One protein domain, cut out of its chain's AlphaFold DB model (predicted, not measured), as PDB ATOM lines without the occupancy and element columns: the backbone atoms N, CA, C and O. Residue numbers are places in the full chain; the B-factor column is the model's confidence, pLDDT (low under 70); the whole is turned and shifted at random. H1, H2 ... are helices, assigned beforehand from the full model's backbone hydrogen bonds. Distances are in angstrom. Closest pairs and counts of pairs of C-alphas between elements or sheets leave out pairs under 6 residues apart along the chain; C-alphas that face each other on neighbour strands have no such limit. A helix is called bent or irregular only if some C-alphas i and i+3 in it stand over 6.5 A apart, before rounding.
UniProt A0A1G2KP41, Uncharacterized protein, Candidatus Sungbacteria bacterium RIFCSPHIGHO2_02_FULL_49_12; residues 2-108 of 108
ATOM      1  N   GLN A   2     138.533 211.436 142.866       61.03
ATOM      2  CA  GLN A   2     139.205 211.907 141.634       61.03
ATOM      3  C   GLN A   2     140.218 213.047 141.859       61.03
ATOM      4  O   GLN A   2     141.285 213.030 141.253       61.03
ATOM      5  N   PHE A   3     139.929 213.980 142.775       66.88
ATOM      6  CA  PHE A   3     140.833 215.086 143.124       66.88
ATOM      7  C   PHE A   3     142.203 214.590 143.610       66.88
ATOM      8  O   PHE A   3     143.230 214.978 143.064       66.88
ATOM      9  N   PHE A   4     142.229 213.669 144.577       75.25
ATOM     10  CA  PHE A   4     143.476 213.111 145.113       75.25
ATOM     11  C   PHE A   4     144.326 212.436 144.026       75.25
ATOM     12  O   PHE A   4     145.532 212.653 143.950       75.25
ATOM     13  N   ARG A   5     143.680 211.679 143.129       74.88
ATOM     14  CA  ARG A   5     144.350 211.001 142.013       74.88
ATOM     15  C   ARG A   5     145.009 211.998 141.056       74.88
ATOM     16  O   ARG A   5     146.149 211.790 140.660       74.88
ATOM     17  N   TYR A   6     144.319 213.090 140.730       77.00
ATOM     18  CA  TYR A   6     144.847 214.147 139.867       77.00
ATOM     19  C   TYR A   6     146.099 214.807 140.459       77.00
ATOM     20  O   TYR A   6     147.128 214.875 139.787       77.00
ATOM     21  N   TYR A   7     146.039 215.242 141.724       80.31
ATOM     22  CA  TYR A   7     147.184 215.885 142.380       80.31
ATOM     23  C   TYR A   7     148.366 214.938 142.554       80.31
ATOM     24  O   TYR A   7     149.502 215.370 142.396       80.31
ATOM     25  N   PHE A   8     148.111 213.657 142.829       83.88
ATOM     26  CA  PHE A   8     149.161 212.650 142.919       83.88
ATOM     27  C   PHE A   8     149.923 212.503 141.595       83.88
ATOM     28  O   PHE A   8     151.147 212.625 141.579       83.88
ATOM     29  N   PHE A   9     149.212 212.312 140.475       81.56
ATOM     30  CA  PHE A   9     149.849 212.212 139.158       81.56
ATOM     31  C   PHE A   9     150.572 213.499 138.767       81.56
ATOM     32  O   PHE A   9     151.671 213.426 138.227       81.56
ATOM     33  N   LEU A  10     150.001 214.660 139.087       83.31
ATOM     34  CA  LEU A  10     150.647 215.949 138.863       83.31
ATOM     35  C   LEU A  10     151.957 216.080 139.648       83.31
ATOM     36  O   LEU A  10     152.983 216.404 139.057       83.31
ATOM     37  N   LEU A  11     151.934 215.823 140.957       85.31
ATOM     38  CA  LEU A  11     153.124 215.899 141.808       85.31
ATOM     39  C   LEU A  11     154.203 214.940 141.322       85.31
ATOM     40  O   LEU A  11     155.360 215.328 141.214       85.31
ATOM     41  N   PHE A  12     153.813 213.717 140.974       85.56
ATOM     42  CA  PHE A  12     154.732 212.718 140.451       85.56
ATOM     43  C   PHE A  12     155.339 213.146 139.104       85.56
ATOM     44  O   PHE A  12     156.546 213.024 138.904       85.56
ATOM     45  N   HIS A  13     154.540 213.731 138.207       83.44
ATOM     46  CA  HIS A  13     155.017 214.271 136.931       83.44
ATOM     47  C   HIS A  13     156.000 215.423 137.133       83.44
ATOM     48  O   HIS A  13     157.079 215.424 136.544       83.44
ATOM     49  N   VAL A  14     155.659 216.380 137.996       86.12
ATOM     50  CA  VAL A  14     156.530 217.514 138.318       86.12
ATOM     51  C   VAL A  14     157.820 217.034 138.984       86.12
ATOM     52  O   VAL A  14     158.887 217.519 138.627       86.12
ATOM     53  N   ALA A  15     157.752 216.051 139.884       88.62
ATOM     54  CA  ALA A  15     158.928 215.479 140.535       88.62
ATOM     55  C   ALA A  15     159.860 214.780 139.533       88.62
ATOM     56  O   ALA A  15     161.066 215.016 139.566       88.62
ATOM     57  N   ILE A  16     159.320 213.976 138.608       86.88
ATOM     58  CA  ILE A  16     160.115 213.331 137.551       86.88
ATOM     59  C   ILE A  16     160.732 214.371 136.621       86.88
ATOM     60  O   ILE A  16     161.914 214.266 136.306       86.88
ATOM     61  N   LEU A  17     159.968 215.384 136.200       86.12
ATOM     62  CA  LEU A  17     160.502 216.467 135.376       86.12
ATOM     63  C   LEU A  17     161.613 217.215 136.111       86.12
ATOM     64  O   LEU A  17     162.666 217.437 135.529       86.12
ATOM     65  N   ALA A  18     161.417 217.566 137.382       86.88
ATOM     66  CA  ALA A  18     162.426 218.254 138.181       86.88
ATOM     67  C   ALA A  18     163.699 217.409 138.337       86.88
ATOM     68  O   ALA A  18     164.803 217.924 138.151       86.88
ATOM     69  N   ALA A  19     163.557 216.108 138.607       87.69
ATOM     70  CA  ALA A  19     164.677 215.172 138.642       87.69
ATOM     71  C   ALA A  19     165.380 215.106 137.277       87.69
ATOM     72  O   ALA A  19     166.595 215.226 137.187       87.69
ATOM     73  N   TRP A  20     164.625 215.015 136.185       85.75
ATOM     74  CA  TRP A  20     165.195 214.933 134.846       85.75
ATOM     75  C   TRP A  20     165.902 216.228 134.414       85.75
ATOM     76  O   TRP A  20     167.023 216.170 133.918       85.75
ATOM     77  N   TYR A  21     165.331 217.403 134.687       85.81
ATOM     78  CA  TYR A  21     165.986 218.695 134.437       85.81
ATOM     79  C   TYR A  21     167.239 218.907 135.290       85.81
ATOM     80  O   TYR A  21     168.168 219.585 134.854       85.81
ATOM     81  N   SER A  22     167.294 218.316 136.486       88.00
ATOM     82  CA  SER A  22     168.490 218.343 137.334       88.00
ATOM     83  C   SER A  22     169.471 217.201 137.049       88.00
ATOM     84  O   SER A  22     170.607 217.257 137.523       88.00
ATOM     85  N   SER A  23     169.100 216.218 136.217       86.38
ATOM     86  CA  SER A  23     169.943 215.072 135.852       86.38
ATOM     87  C   SER A  23     171.376 215.418 135.424       86.38
ATOM     88  O   SER A  23     172.280 214.740 135.914       86.38
ATOM     89  N   PRO A  24     171.675 216.476 134.637       84.88
ATOM     90  CA  PRO A  24     173.060 216.780 134.255       84.88
ATOM     91  C   PRO A  24     173.979 217.113 135.449       84.88
ATOM     92  O   PRO A  24     175.208 217.048 135.337       84.88
ATOM     93  N   PHE A  25     173.416 217.465 136.610       84.31
ATOM     94  CA  PHE A  25     174.178 217.843 137.803       84.31
ATOM     95  C   PHE A  25     174.539 216.667 138.716       84.31
ATOM     96  O   PHE A  25     175.474 216.784 139.509       84.31
ATOM     97  N   TYR A  26     173.867 215.524 138.602       84.25
ATOM     98  CA  TYR A  26     174.117 214.384 139.493       84.25
ATOM     99  C   TYR A  26     174.224 213.032 138.778       84.25
ATOM    100  O   TYR A  26     174.737 212.091 139.375       84.25
ATOM    101  N   LEU A  27     173.794 212.923 137.516       84.38
ATOM    102  CA  LEU A  27     173.902 211.703 136.713       84.38
ATOM    103  C   LEU A  27     175.024 211.792 135.677       84.38
ATOM    104  O   LEU A  27     175.314 212.853 135.121       84.38
ATOM    105  N   ASP A  28     175.628 210.644 135.379       86.62
ATOM    106  CA  ASP A  28     176.546 210.482 134.253       86.62
ATOM    107  C   ASP A  28     175.839 210.723 132.915       86.62
ATOM    108  O   ASP A  28     174.713 210.265 132.694       86.62
ATOM    109  N   TRP A  29     176.535 211.370 131.976       83.06
ATOM    110  CA  TRP A  29     176.032 211.689 130.636       83.06
ATOM    111  C   TRP A  29     175.510 210.451 129.895       83.06
ATOM    112  O   TRP A  29     174.534 210.539 129.151       83.06
ATOM    113  N   ARG A  30     176.106 209.276 130.137       87.75
ATOM    114  CA  ARG A  30     175.654 207.993 129.574       87.75
ATOM    115  C   ARG A  30     174.244 207.635 130.039       87.75
ATOM    116  O   ARG A  30     173.431 207.192 129.231       87.75
ATOM    117  N   ILE A  31     173.953 207.847 131.324       87.31
ATOM    118  CA  ILE A  31     172.630 207.587 131.903       87.31
ATOM    119  C   ILE A  31     171.633 208.621 131.381       87.31
ATOM    120  O   ILE A  31     170.532 208.248 130.988       87.31
ATOM    121  N   VAL A  32     172.029 209.894 131.284       86.44
ATOM    122  CA  VAL A  32     171.189 210.949 130.689       86.44
ATOM    123  C   VAL A  32     170.773 210.565 129.264       86.44
ATOM    124  O   VAL A  32     169.580 210.528 128.970       86.44
ATOM    125  N   ILE A  33     171.715 210.165 128.404       87.12
ATOM    126  CA  ILE A  33     171.403 209.701 127.041       87.12
ATOM    127  C   ILE A  33     170.489 208.470 127.064       87.12
ATOM    128  O   ILE A  33     169.494 208.440 126.342       87.12
ATOM    129  N   ALA A  34     170.774 207.476 127.912       89.25
ATOM    130  CA  ALA A  34     169.933 206.287 128.030       89.25
ATOM    131  C   ALA A  34     168.485 206.644 128.417       89.25
ATOM    132  O   ALA A  34     167.545 206.123 127.819       89.25
ATOM    133  N   THR A  35     168.286 207.577 129.354       87.25
ATOM    134  CA  THR A  35     166.939 208.030 129.746       87.25
ATOM    135  C   THR A  35     166.214 208.768 128.622       87.25
ATOM    136  O   THR A  35     165.011 208.576 128.458       87.25
ATOM    137  N   VAL A  36     166.926 209.546 127.799       86.94
ATOM    138  CA  VAL A  36     166.354 210.196 126.609       86.94
ATOM    139  C   VAL A  36     165.910 209.159 125.576       86.94
ATOM    140  O   VAL A  36     164.816 209.268 125.027       86.94
ATOM    141  N   ILE A  37     166.703 208.109 125.354       88.94
ATOM    142  CA  ILE A  37     166.321 207.000 124.466       88.94
ATOM    143  C   ILE A  37     165.060 206.303 124.989       88.94
ATOM    144  O   ILE A  37     164.110 206.108 124.233       88.94
ATOM    145  N   VAL A  38     165.013 205.974 126.284       88.69
ATOM    146  CA  VAL A  38     163.825 205.372 126.917       88.69
ATOM    147  C   VAL A  38     162.602 206.281 126.768       88.69
ATOM    148  O   VAL A  38     161.511 205.796 126.472       88.69
ATOM    149  N   TYR A  39     162.778 207.595 126.905       85.12
ATOM    150  CA  TYR A  39     161.714 208.572 126.690       85.12
ATOM    151  C   TYR A  39     161.181 208.558 125.248       85.12
ATOM    152  O   TYR A  39     159.964 208.498 125.057       85.12
ATOM    153  N   TYR A  40     162.052 208.526 124.233       85.38
ATOM    154  CA  TYR A  40     161.614 208.398 122.836       85.38
ATOM    155  C   TYR A  40     160.908 207.071 122.561       85.38
ATOM    156  O   TYR A  40     159.900 207.051 121.855       85.38
ATOM    157  N   ILE A  41     161.391 205.970 123.145       87.12
ATOM    158  CA  ILE A  41     160.718 204.668 123.057       87.12
ATOM    159  C   ILE A  41     159.310 204.778 123.655       87.12
ATOM    160  O   ILE A  41     158.337 204.355 123.030       87.12
ATOM    161  N   GLN A  42     159.172 205.403 124.826       83.88
ATOM    162  CA  GLN A  42     157.872 205.616 125.453       83.88
ATOM    163  C   GLN A  42     156.944 206.451 124.560       83.88
ATOM    164  O   GLN A  42     155.793 206.065 124.357       83.88
ATOM    165  N   LEU A  43     157.430 207.560 123.996       80.50
ATOM    166  CA  LEU A  43     156.659 208.392 123.068       80.50
ATOM    167  C   LEU A  43     156.205 207.606 121.836       80.50
ATOM    168  O   LEU A  43     155.051 207.734 121.428       80.50
ATOM    169  N   TYR A  44     157.077 206.771 121.274       82.69
ATOM    170  CA  TYR A  44     156.765 205.975 120.092       82.69
ATOM    171  C   TYR A  44     155.669 204.936 120.365       82.69
ATOM    172  O   TYR A  44     154.704 204.841 119.606       82.69
ATOM    173  N   PHE A  45     155.773 204.191 121.471       81.12
ATOM    174  CA  PHE A  45     154.800 203.146 121.808       81.12
ATOM    175  C   PHE A  45     153.473 203.709 122.336       81.12
ATOM    176  O   PHE A  45     152.407 203.216 121.969       81.12
ATOM    177  N   TRP A  46     153.512 204.746 123.177       76.81
ATOM    178  CA  TRP A  46     152.317 205.286 123.838       76.81
ATOM    179  C   TRP A  46     151.712 206.519 123.157       76.81
ATOM    180  O   TRP A  46     150.662 206.991 123.600       76.81
ATOM    181  N   ARG A  47     152.321 207.014 122.065       69.12
ATOM    182  CA  ARG A  47     151.904 208.211 121.304       69.12
ATOM    183  C   ARG A  47     151.706 209.459 122.181       69.12
ATOM    184  O   ARG A  47     150.888 210.321 121.869       69.12
ATOM    185  N   GLY A  48     152.432 209.541 123.296       69.44
ATOM    186  CA  GLY A  48     152.324 210.611 124.284       69.44
ATOM    187  C   GLY A  48     152.994 210.251 125.612       69.44
ATOM    188  O   GLY A  48     153.513 209.149 125.793       69.44
ATOM    189  N   CYS A  49     152.990 211.187 126.563       73.19
ATOM    190  CA  CYS A  49     153.500 210.928 127.908       73.19
ATOM    191  C   CYS A  49     152.471 210.137 128.734       73.19
ATOM    192  O   CYS A  49     151.326 210.566 128.911       73.19
ATOM    193  N   LEU A  50     152.905 208.994 129.270       69.94
ATOM    194  CA  LEU A  50     152.084 208.043 130.027       69.94
ATOM    195  C   LEU A  50     151.425 208.697 131.254       69.94
ATOM    196  O   LEU A  50     150.264 208.431 131.566       69.94
ATOM    197  N   LEU A  51     152.142 209.620 131.900       68.94
ATOM    198  CA  LEU A  51     151.642 210.357 133.057       68.94
ATOM    199  C   LEU A  51     150.536 211.350 132.696       68.94
ATOM    200  O   LEU A  51     149.573 211.485 133.447       68.94
ATOM    201  N   THR A  52     150.636 212.024 131.552       67.50
ATOM    202  CA  THR A  52     149.598 212.966 131.108       67.50
ATOM    203  C   THR A  52     148.306 212.230 130.767       67.50
ATOM    204  O   THR A  52     147.224 212.663 131.164       67.50
ATOM    205  N   ALA A  53     148.425 211.064 130.122       69.31
ATOM    206  CA  ALA A  53     147.292 210.183 129.860       69.31
ATOM    207  C   ALA A  53     146.619 209.711 131.164       69.31
ATOM    208  O   ALA A  53     145.393 209.692 131.247       69.31
ATOM    209  N   GLY A  54     147.404 209.384 132.199       67.88
ATOM    210  CA  GLY A  54     146.885 209.023 133.525       67.88
ATOM    211  C   GLY A  54     146.226 210.187 134.278       67.88
ATOM    212  O   GLY A  54     145.260 209.974 135.014       67.88
ATOM    213  N   GLN A  55     146.712 211.414 134.071       68.06
ATOM    214  CA  GLN A  55     146.235 212.617 134.756       68.06
ATOM    215  C   GLN A  55     144.923 213.162 134.173       68.06
ATOM    216  O   GLN A  55     144.020 213.505 134.935       68.06
ATOM    217  N   PHE A  56     144.803 213.236 132.845       69.25
ATOM    218  CA  PHE A  56     143.636 213.826 132.173       69.25
ATOM    219  C   PHE A  56     142.663 212.788 131.604       69.25
ATOM    220  O   PHE A  56     141.613 213.160 131.085       69.25
ATOM    221  N   ASN A  57     142.994 211.492 131.682       66.81
ATOM    222  CA  ASN A  57     142.269 210.402 131.013       66.81
ATOM    223  C   ASN A  57     142.064 210.643 129.502       66.81
ATOM    224  O   ASN A  57     141.223 210.015 128.865       66.81
ATOM    225  N   ASN A  58     142.839 211.568 128.934       65.31
ATOM    226  CA  ASN A  58     142.820 211.966 127.545       65.31
ATOM    227  C   ASN A  58     144.272 211.969 127.064       65.31
ATOM    228  O   ASN A  58     145.143 212.572 127.688       65.31
ATOM    229  N   ARG A  59     144.535 211.240 125.980       62.53
ATOM    230  CA  ARG A  59     145.880 211.104 125.404       62.53
ATOM    231  C   ARG A  59     146.243 212.278 124.497       62.53
ATOM    232  O   ARG A  59     147.385 212.371 124.060       62.53
ATOM    233  N   GLU A  60     145.283 213.151 124.200       59.09
ATOM    234  CA  GLU A  60     145.471 214.217 123.221       59.09
ATOM    235  C   GLU A  60     145.919 215.553 123.813       59.09
ATOM    236  O   GLU A  60     146.509 216.342 123.085       59.09
ATOM    237  N   GLU A  61     145.716 215.818 125.105       65.31
ATOM    238  CA  GLU A  61     146.208 217.060 125.715       65.31
ATOM    239  C   GLU A  61     147.587 216.849 126.340       65.31
ATOM    240  O   GLU A  61     147.763 216.017 127.228       65.31
ATOM    241  N   GLY A  62     148.585 217.613 125.883       69.25
ATOM    242  CA  GLY A  62     149.902 217.650 126.516       69.25
ATOM    243  C   GLY A  62     149.860 218.381 127.861       69.25
ATOM    244  O   GLY A  62     149.132 219.358 128.018       69.25
ATOM    245  N   PHE A  63     150.688 217.963 128.828       75.81
ATOM    246  CA  PHE A  63     150.759 218.605 130.150       75.81
ATOM    247  C   PHE A  63     151.058 220.104 130.005       75.81
ATOM    248  O   PHE A  63     150.305 220.952 130.475       75.81
ATOM    249  N   TYR A  64     152.109 220.432 129.252       75.69
ATOM    250  CA  TYR A  64     152.489 221.815 128.970       75.69
ATOM    251  C   TYR A  64     151.424 222.568 128.170       75.69
ATOM    252  O   TYR A  64     151.187 223.740 128.438       75.69
ATOM    253  N   GLU A  65     150.752 221.906 127.226       78.44
ATOM    254  CA  GLU A  65     149.683 222.515 126.427       78.44
ATOM    255  C   GLU A  65     148.509 222.942 127.312       78.44
ATOM    256  O   GLU A  65     148.032 224.071 127.199       78.44
ATOM    257  N   HIS A  66     148.093 222.074 128.237       79.56
ATOM    258  CA  HIS A  66     147.018 222.350 129.181       79.56
ATOM    259  C   HIS A  66     147.345 223.560 130.069       79.56
ATOM    260  O   HIS A  66     146.544 224.492 130.182       79.56
ATOM    261  N   TYR A  67     148.546 223.593 130.658       81.50
ATOM    262  CA  TYR A  67     148.960 224.705 131.519       81.50
ATOM    263  C   TYR A  67     149.194 226.009 130.748       81.50
ATOM    264  O   TYR A  67     148.778 227.066 131.220       81.50
ATOM    265  N   LEU A  68     149.774 225.960 129.546       82.50
ATOM    266  CA  LEU A  68     149.962 227.146 128.701       82.50
ATOM    267  C   LEU A  68     148.619 227.730 128.242       82.50
ATOM    268  O   LEU A  68     148.432 228.944 128.326       82.50
ATOM    269  N   ARG A  69     147.654 226.882 127.852       83.06
ATOM    270  CA  ARG A  69     146.280 227.314 127.531       83.06
ATOM    271  C   ARG A  69     145.581 227.934 128.728       83.06
ATOM    272  O   ARG A  69     144.907 228.949 128.566       83.06
ATOM    273  N   LYS A  70     145.786 227.385 129.927       82.06
ATOM    274  CA  LYS A  70     145.247 227.951 131.170       82.06
ATOM    275  C   LYS A  70     145.830 229.330 131.497       82.06
ATOM    276  O   LYS A  70     145.127 230.157 132.064       82.06
ATOM    277  N   LEU A  71     147.073 229.595 131.093       84.94
ATOM    278  CA  LEU A  71     147.729 230.903 131.212       84.94
ATOM    279  C   LEU A  71     147.347 231.886 130.086       84.94
ATOM    280  O   LEU A  71     147.874 232.991 130.037       84.94
ATOM    281  N   GLY A  72     146.441 231.501 129.180       87.81
ATOM    282  CA  GLY A  72     145.973 232.339 128.071       87.81
ATOM    283  C   GLY A  72     146.794 232.214 126.785       87.81
ATOM    284  O   GLY A  72     146.424 232.795 125.763       87.81
ATOM    285  N   PHE A  73     147.864 231.417 126.781       83.81
ATOM    286  CA  PHE A  73     148.672 231.174 125.589       83.81
ATOM    287  C   PHE A  73     148.076 230.042 124.748       83.81
ATOM    288  O   PHE A  73     147.691 228.999 125.261       83.81
ATOM    289  N   ARG A  74     148.033 230.204 123.424       83.25
ATOM    290  CA  ARG A  74     147.597 229.150 122.488       83.25
ATOM    291  C   ARG A  74     148.784 228.654 121.657       83.25
ATOM    292  O   ARG A  74     148.862 228.975 120.469       83.25
ATOM    293  N   PRO A  75     149.751 227.940 122.266       79.19
ATOM    294  CA  PRO A  75     150.905 227.441 121.532       79.19
ATOM    295  C   PRO A  75     150.452 226.449 120.454       79.19
ATOM    296  O   PRO A  75     149.561 225.631 120.674       79.19
ATOM    297  N   LYS A  76     151.082 226.501 119.276       84.56
ATOM    298  CA  LYS A  76     150.873 225.483 118.239       84.56
ATOM    299  C   LYS A  76     151.432 224.151 118.749       84.56
ATOM    300  O   LYS A  76     152.631 224.063 119.005       84.56
ATOM    301  N   ARG A  77     150.590 223.118 118.847       79.00
ATOM    302  CA  ARG A  77     150.949 221.786 119.375       79.00
ATOM    303  C   ARG A  77     152.204 221.191 118.726       79.00
ATOM    304  O   ARG A  77     153.082 220.716 119.432       79.00
ATOM    305  N   ASN A  78     152.352 221.328 117.406       80.75
ATOM    306  CA  ASN A  78     153.545 220.861 116.684       80.75
ATOM    307  C   ASN A  78     154.837 221.548 117.152       80.75
ATOM    308  O   ASN A  78     155.870 220.899 117.257       80.75
ATOM    309  N   VAL A  79     154.778 222.851 117.449       84.25
ATOM    310  CA  VAL A  79     155.939 223.614 117.931       84.25
ATOM    311  C   VAL A  79     156.271 223.208 119.359       84.25
ATOM    312  O   VAL A  79     157.436 223.004 119.683       84.25
ATOM    313  N   LEU A  80     155.251 223.050 120.204       83.00
ATOM    314  CA  LEU A  80     155.444 222.639 121.590       83.00
ATOM    315  C   LEU A  80     156.061 221.238 121.677       83.00
ATOM    316  O   LEU A  80     157.033 221.057 122.401       83.00
ATOM    317  N   ASN A  81     155.553 220.286 120.892       81.81
ATOM    318  CA  ASN A  81     156.123 218.943 120.812       81.81
ATOM    319  C   ASN A  81     157.552 218.982 120.269       81.81
ATOM    320  O   ASN A  81     158.428 218.362 120.845       81.81
ATOM    321  N   PHE A  82     157.837 219.773 119.230       84.44
ATOM    322  CA  PHE A  82     159.208 219.902 118.728       84.44
ATOM    323  C   PHE A  82     160.174 220.443 119.793       84.44
ATOM    324  O   PHE A  82     161.282 219.936 119.954       84.44
ATOM    325  N   ILE A  83     159.756 221.452 120.560       86.56
ATOM    326  CA  ILE A  83     160.585 222.004 121.634       86.56
ATOM    327  C   ILE A  83     160.813 220.952 122.723       86.56
ATOM    328  O   ILE A  83     161.956 220.697 123.092       86.56
ATOM    329  N   LEU A  84     159.750 220.325 123.222       83.38
ATOM    330  CA  LEU A  84     159.837 219.374 124.332       83.38
ATOM    331  C   LEU A  84     160.530 218.066 123.949       83.38
ATOM    332  O   LEU A  84     161.293 217.536 124.749       83.38
ATOM    333  N   ASP A  85     160.295 217.577 122.735       82.62
ATOM    334  CA  ASP A  85     160.800 216.285 122.284       82.62
ATOM    335  C   ASP A  85     162.190 216.406 121.661       82.62
ATOM    336  O   ASP A  85     162.914 215.422 121.653       82.62
ATOM    337  N   PHE A  86     162.597 217.567 121.132       85.62
ATOM    338  CA  PHE A  86     163.885 217.718 120.438       85.62
ATOM    339  C   PHE A  86     164.803 218.747 121.094       85.62
ATOM    340  O   PHE A  86     165.952 218.438 121.411       85.62
ATOM    341  N   VAL A  87     164.306 219.961 121.345       88.19
ATOM    342  CA  VAL A  87     165.140 221.057 121.869       88.19
ATOM    343  C   VAL A  87     165.548 220.788 123.314       88.19
ATOM    344  O   VAL A  87     166.728 220.881 123.646       88.19
ATOM    345  N   VAL A  88     164.598 220.425 124.175       88.19
ATOM    346  CA  VAL A  88     164.871 220.232 125.603       88.19
ATOM    347  C   VAL A  88     165.855 219.075 125.856       88.19
ATOM    348  O   VAL A  88     166.852 219.310 126.546       88.19
ATOM    349  N   PRO A  89     165.676 217.859 125.299       85.94
ATOM    350  CA  PRO A  89     166.608 216.758 125.531       85.94
ATOM    351  C   PRO A  89     168.000 217.052 124.970       85.94
ATOM    352  O   PRO A  89     168.996 216.744 125.622       85.94
ATOM    353  N   ALA A  90     168.081 217.701 123.802       88.00
ATOM    354  CA  ALA A  90     169.354 218.100 123.211       88.00
ATOM    355  C   ALA A  90     170.115 219.078 124.117       88.00
ATOM    356  O   ALA A  90     171.298 218.872 124.384       88.00
ATOM    357  N   VAL A  91     169.435 220.101 124.646       89.81
ATOM    358  CA  VAL A  91     170.039 221.066 125.577       89.81
ATOM    359  C   VAL A  91     170.528 220.369 126.848       89.81
ATOM    360  O   VAL A  91     171.649 220.628 127.279       89.81
ATOM    361  N   ILE A  92     169.752 219.446 127.423       87.75
ATOM    362  CA  ILE A  92     170.172 218.712 128.626       87.75
ATOM    363  C   ILE A  92     171.402 217.842 128.365       87.75
ATOM    364  O   ILE A  92     172.331 217.855 129.173       87.75
ATOM    365  N   ILE A  93     171.442 217.114 127.246       87.56
ATOM    366  CA  ILE A  93     172.608 216.301 126.877       87.56
ATOM    367  C   ILE A  93     173.838 217.196 126.683       87.56
ATOM    368  O   ILE A  93     174.908 216.873 127.195       87.56
ATOM    369  N   LEU A  94     173.690 218.336 126.000       89.25
ATOM    370  CA  LEU A  94     174.781 219.294 125.813       89.25
ATOM    371  C   LEU A  94     175.290 219.848 127.145       89.25
ATOM    372  O   LEU A  94     176.500 219.918 127.335       89.25
ATOM    373  N   ILE A  95     174.400 220.186 128.085       87.75
ATOM    374  CA  ILE A  95     174.786 220.641 129.429       87.75
ATOM    375  C   ILE A  95     175.498 219.518 130.198       87.75
ATOM    376  O   ILE A  95     176.536 219.771 130.811       87.75
ATOM    377  N   ALA A  96     174.986 218.282 130.149       86.19
ATOM    378  CA  ALA A  96     175.605 217.125 130.800       86.19
ATOM    379  C   ALA A  96     177.028 216.880 130.270       86.19
ATOM    380  O   ALA A  96     177.969 216.733 131.052       86.19
ATOM    381  N   LEU A  97     177.190 216.893 128.943       85.31
ATOM    382  CA  LEU A  97     178.479 216.734 128.273       85.31
ATOM    383  C   LEU A  97     179.417 217.897 128.585       85.31
ATOM    384  O   LEU A  97     180.549 217.657 128.989       85.31
ATOM    385  N   ALA A  98     178.959 219.144 128.455       85.38
ATOM    386  CA  ALA A  98     179.760 220.324 128.763       85.38
ATOM    387  C   ALA A  98     180.285 220.263 130.200       85.38
ATOM    388  O   ALA A  98     181.478 220.434 130.434       85.38
ATOM    389  N   ARG A  99     179.430 219.917 131.166       81.06
ATOM    390  CA  ARG A  99     179.841 219.765 132.561       81.06
ATOM    391  C   ARG A  99     180.892 218.665 132.737       81.06
ATOM    392  O   ARG A  99     181.907 218.901 133.378       81.06
ATOM    393  N   GLN A 100     180.661 217.467 132.209       75.06
ATOM    394  CA  GLN A 100     181.516 216.307 132.497       75.06
ATOM    395  C   GLN A 100     182.755 216.196 131.612       75.06
ATOM    396  O   GLN A 100     183.688 215.502 131.991       75.06
ATOM    397  N   LEU A 101     182.796 216.863 130.460       74.00
ATOM    398  CA  LEU A 101     183.983 216.906 129.607       74.00
ATOM    399  C   LEU A 101     184.826 218.147 129.889       74.00
ATOM    400  O   LEU A 101     186.038 218.025 129.979       74.00
ATOM    401  N   ILE A 102     184.220 219.324 130.078       66.62
ATOM    402  CA  ILE A 102     184.981 220.580 130.180       66.62
ATOM    403  C   ILE A 102     185.533 220.784 131.596       66.62
ATOM    404  O   ILE A 102     186.682 221.190 131.747       66.62
ATOM    405  N   ILE A 103     184.766 220.461 132.645       62.06
ATOM    406  CA  ILE A 103     185.192 220.696 134.037       62.06
ATOM    407  C   ILE A 103     186.396 219.831 134.448       62.06
ATOM    408  O   ILE A 103     187.341 220.394 134.998       62.06
ATOM    409  N   PRO A 104     186.448 218.509 134.183       57.78
ATOM    410  CA  PRO A 104     187.633 217.730 134.542       57.78
ATOM    411  C   PRO A 104     188.835 217.986 133.623       57.78
ATOM    412  O   PRO A 104     189.954 217.720 134.043       57.78
ATOM    413  N   ILE A 105     188.637 218.516 132.408       55.38
ATOM    414  CA  ILE A 105     189.732 218.963 131.526       55.38
ATOM    415  C   ILE A 105     190.402 220.240 132.047       55.38
ATOM    416  O   ILE A 105     191.578 220.448 131.785       55.38
ATOM    417  N   TRP A 106     189.680 221.084 132.787       48.38
ATOM    418  CA  TRP A 106     190.225 222.337 133.321       48.38
ATOM    419  C   TRP A 106     190.949 222.165 134.668       48.38
ATOM    420  O   TRP A 106     191.750 223.009 135.050       48.38
ATOM    421  N   PHE A 107     190.667 221.075 135.388       52.56
ATOM    422  CA  PHE A 107     191.256 220.753 136.698       52.56
ATOM    423  C   PHE A 107     192.390 219.714 136.639       52.56
ATOM    424  O   PHE A 107     192.806 219.204 137.683       52.56
ATOM    425  N   LYS A 108     192.882 219.384 135.443       47.78
ATOM    426  CA  LYS A 108     193.984 218.445 135.217       47.78
ATOM    427  C   LYS A 108     195.095 219.122 134.431       47.78
ATOM    428  O   LYS A 108     196.267 218.842 134.759       47.78
TER     429      LYS A 108
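This is residues 2 to 108 of the 108 residues of an uncharacterized protein of Candidatus Sungbacteria bacterium RIFCSPHIGHO2_02_FULL_49_12 (UniProt A0A1G2KP41). Three long helices, H1, H2 and the bent H5, make a loose, elongated bundle, gathered where H1 ends, H2 begins and H5b passes them, and spread apart toward the other end, where the short H3 and H4 lie. H3 packs on the early part of H1, and residues 102 to 108 stick out past the gathered end. The bundle of H1, H2 and H5b is up and down, each running against the one before it in the chain. The printed part has 107 residues with five named helices, H1 to H5 in order, and no named strand, and its class is all helix. It is only just loose, close to compact, with a radius of gyration of the C-alphas of 16.0 A and spans of 55 by 30 by 29 A.

H1, residues 2 to 26, has a kink of 33 degrees near residue 20 and is irregular, with C-alphas 21 and 24 7.3 A apart. H2, residues 29 to 46, is close to H1 but not clearly touching: their closest C-alphas, of Ser 23 and Val 32, are 6.7 A apart. They run opposite ways at a shallow tilt of 34.5 degrees, only just short of steep. H3, residues 50 to 56, touches residues 5 to 13 of H1, closest at the C-alphas of Tyr 6 and Gln 55, 5.5 A, at a tilt of 36 degrees, only just steep. H4, residues 63 to 70, is apart from H1 and H2. H5, residues 77 to 106, was assigned as one helix by its hydrogen bonds but is bent, with C-alphas 85 and 88 6.6 A apart; its arms H5a, residues 77 to 85, and H5b, residues 88 to 106, stand at 25 degrees. H4 and H5a form a helical hairpin and only just touch, with 3 pairs of C-alphas within 8 A, the closest those of Glu 65 and Arg 77 at 7.2 A. Residues 92 to 99 of H5b touch residues 21 to 25 of H1, closest at the C-alphas of Pro 24 and Ala 96, 4.3 A. H5b also touches residues 29 to 36 of H2, closest at the C-alphas of Trp 29 and Ala 96, 5.5 A, opposite ways at a shallow tilt of 9 degrees. In H2, H3, H4 and H5a every O i to N i+4 pair is within hydrogen-bond range; in H1 18 of 21 are, in H5b 13 of 15.

H1 begins at C-alpha 2, (139.205, 211.907, 141.634), and is 35.1 A long. H2 is 25.5 A long, from C-alpha 29 at (176.032, 211.689, 130.636). H3 and H4 measure 10.5 A and 10.9 A, H5a 11.7 A. H5b, 26.6 A, ends at C-alpha 106, (190.225, 222.337, 133.321).

The C-alphas of Gln 2 and Lys 108, the two farthest apart, are 55.5 A apart. The printed part has no cut, and none of its links is long. The mean pLDDT of the printed part is 79.4; residues 2 to 3, 47 to 48, 50 to 62 and 102 to 108 are under 70.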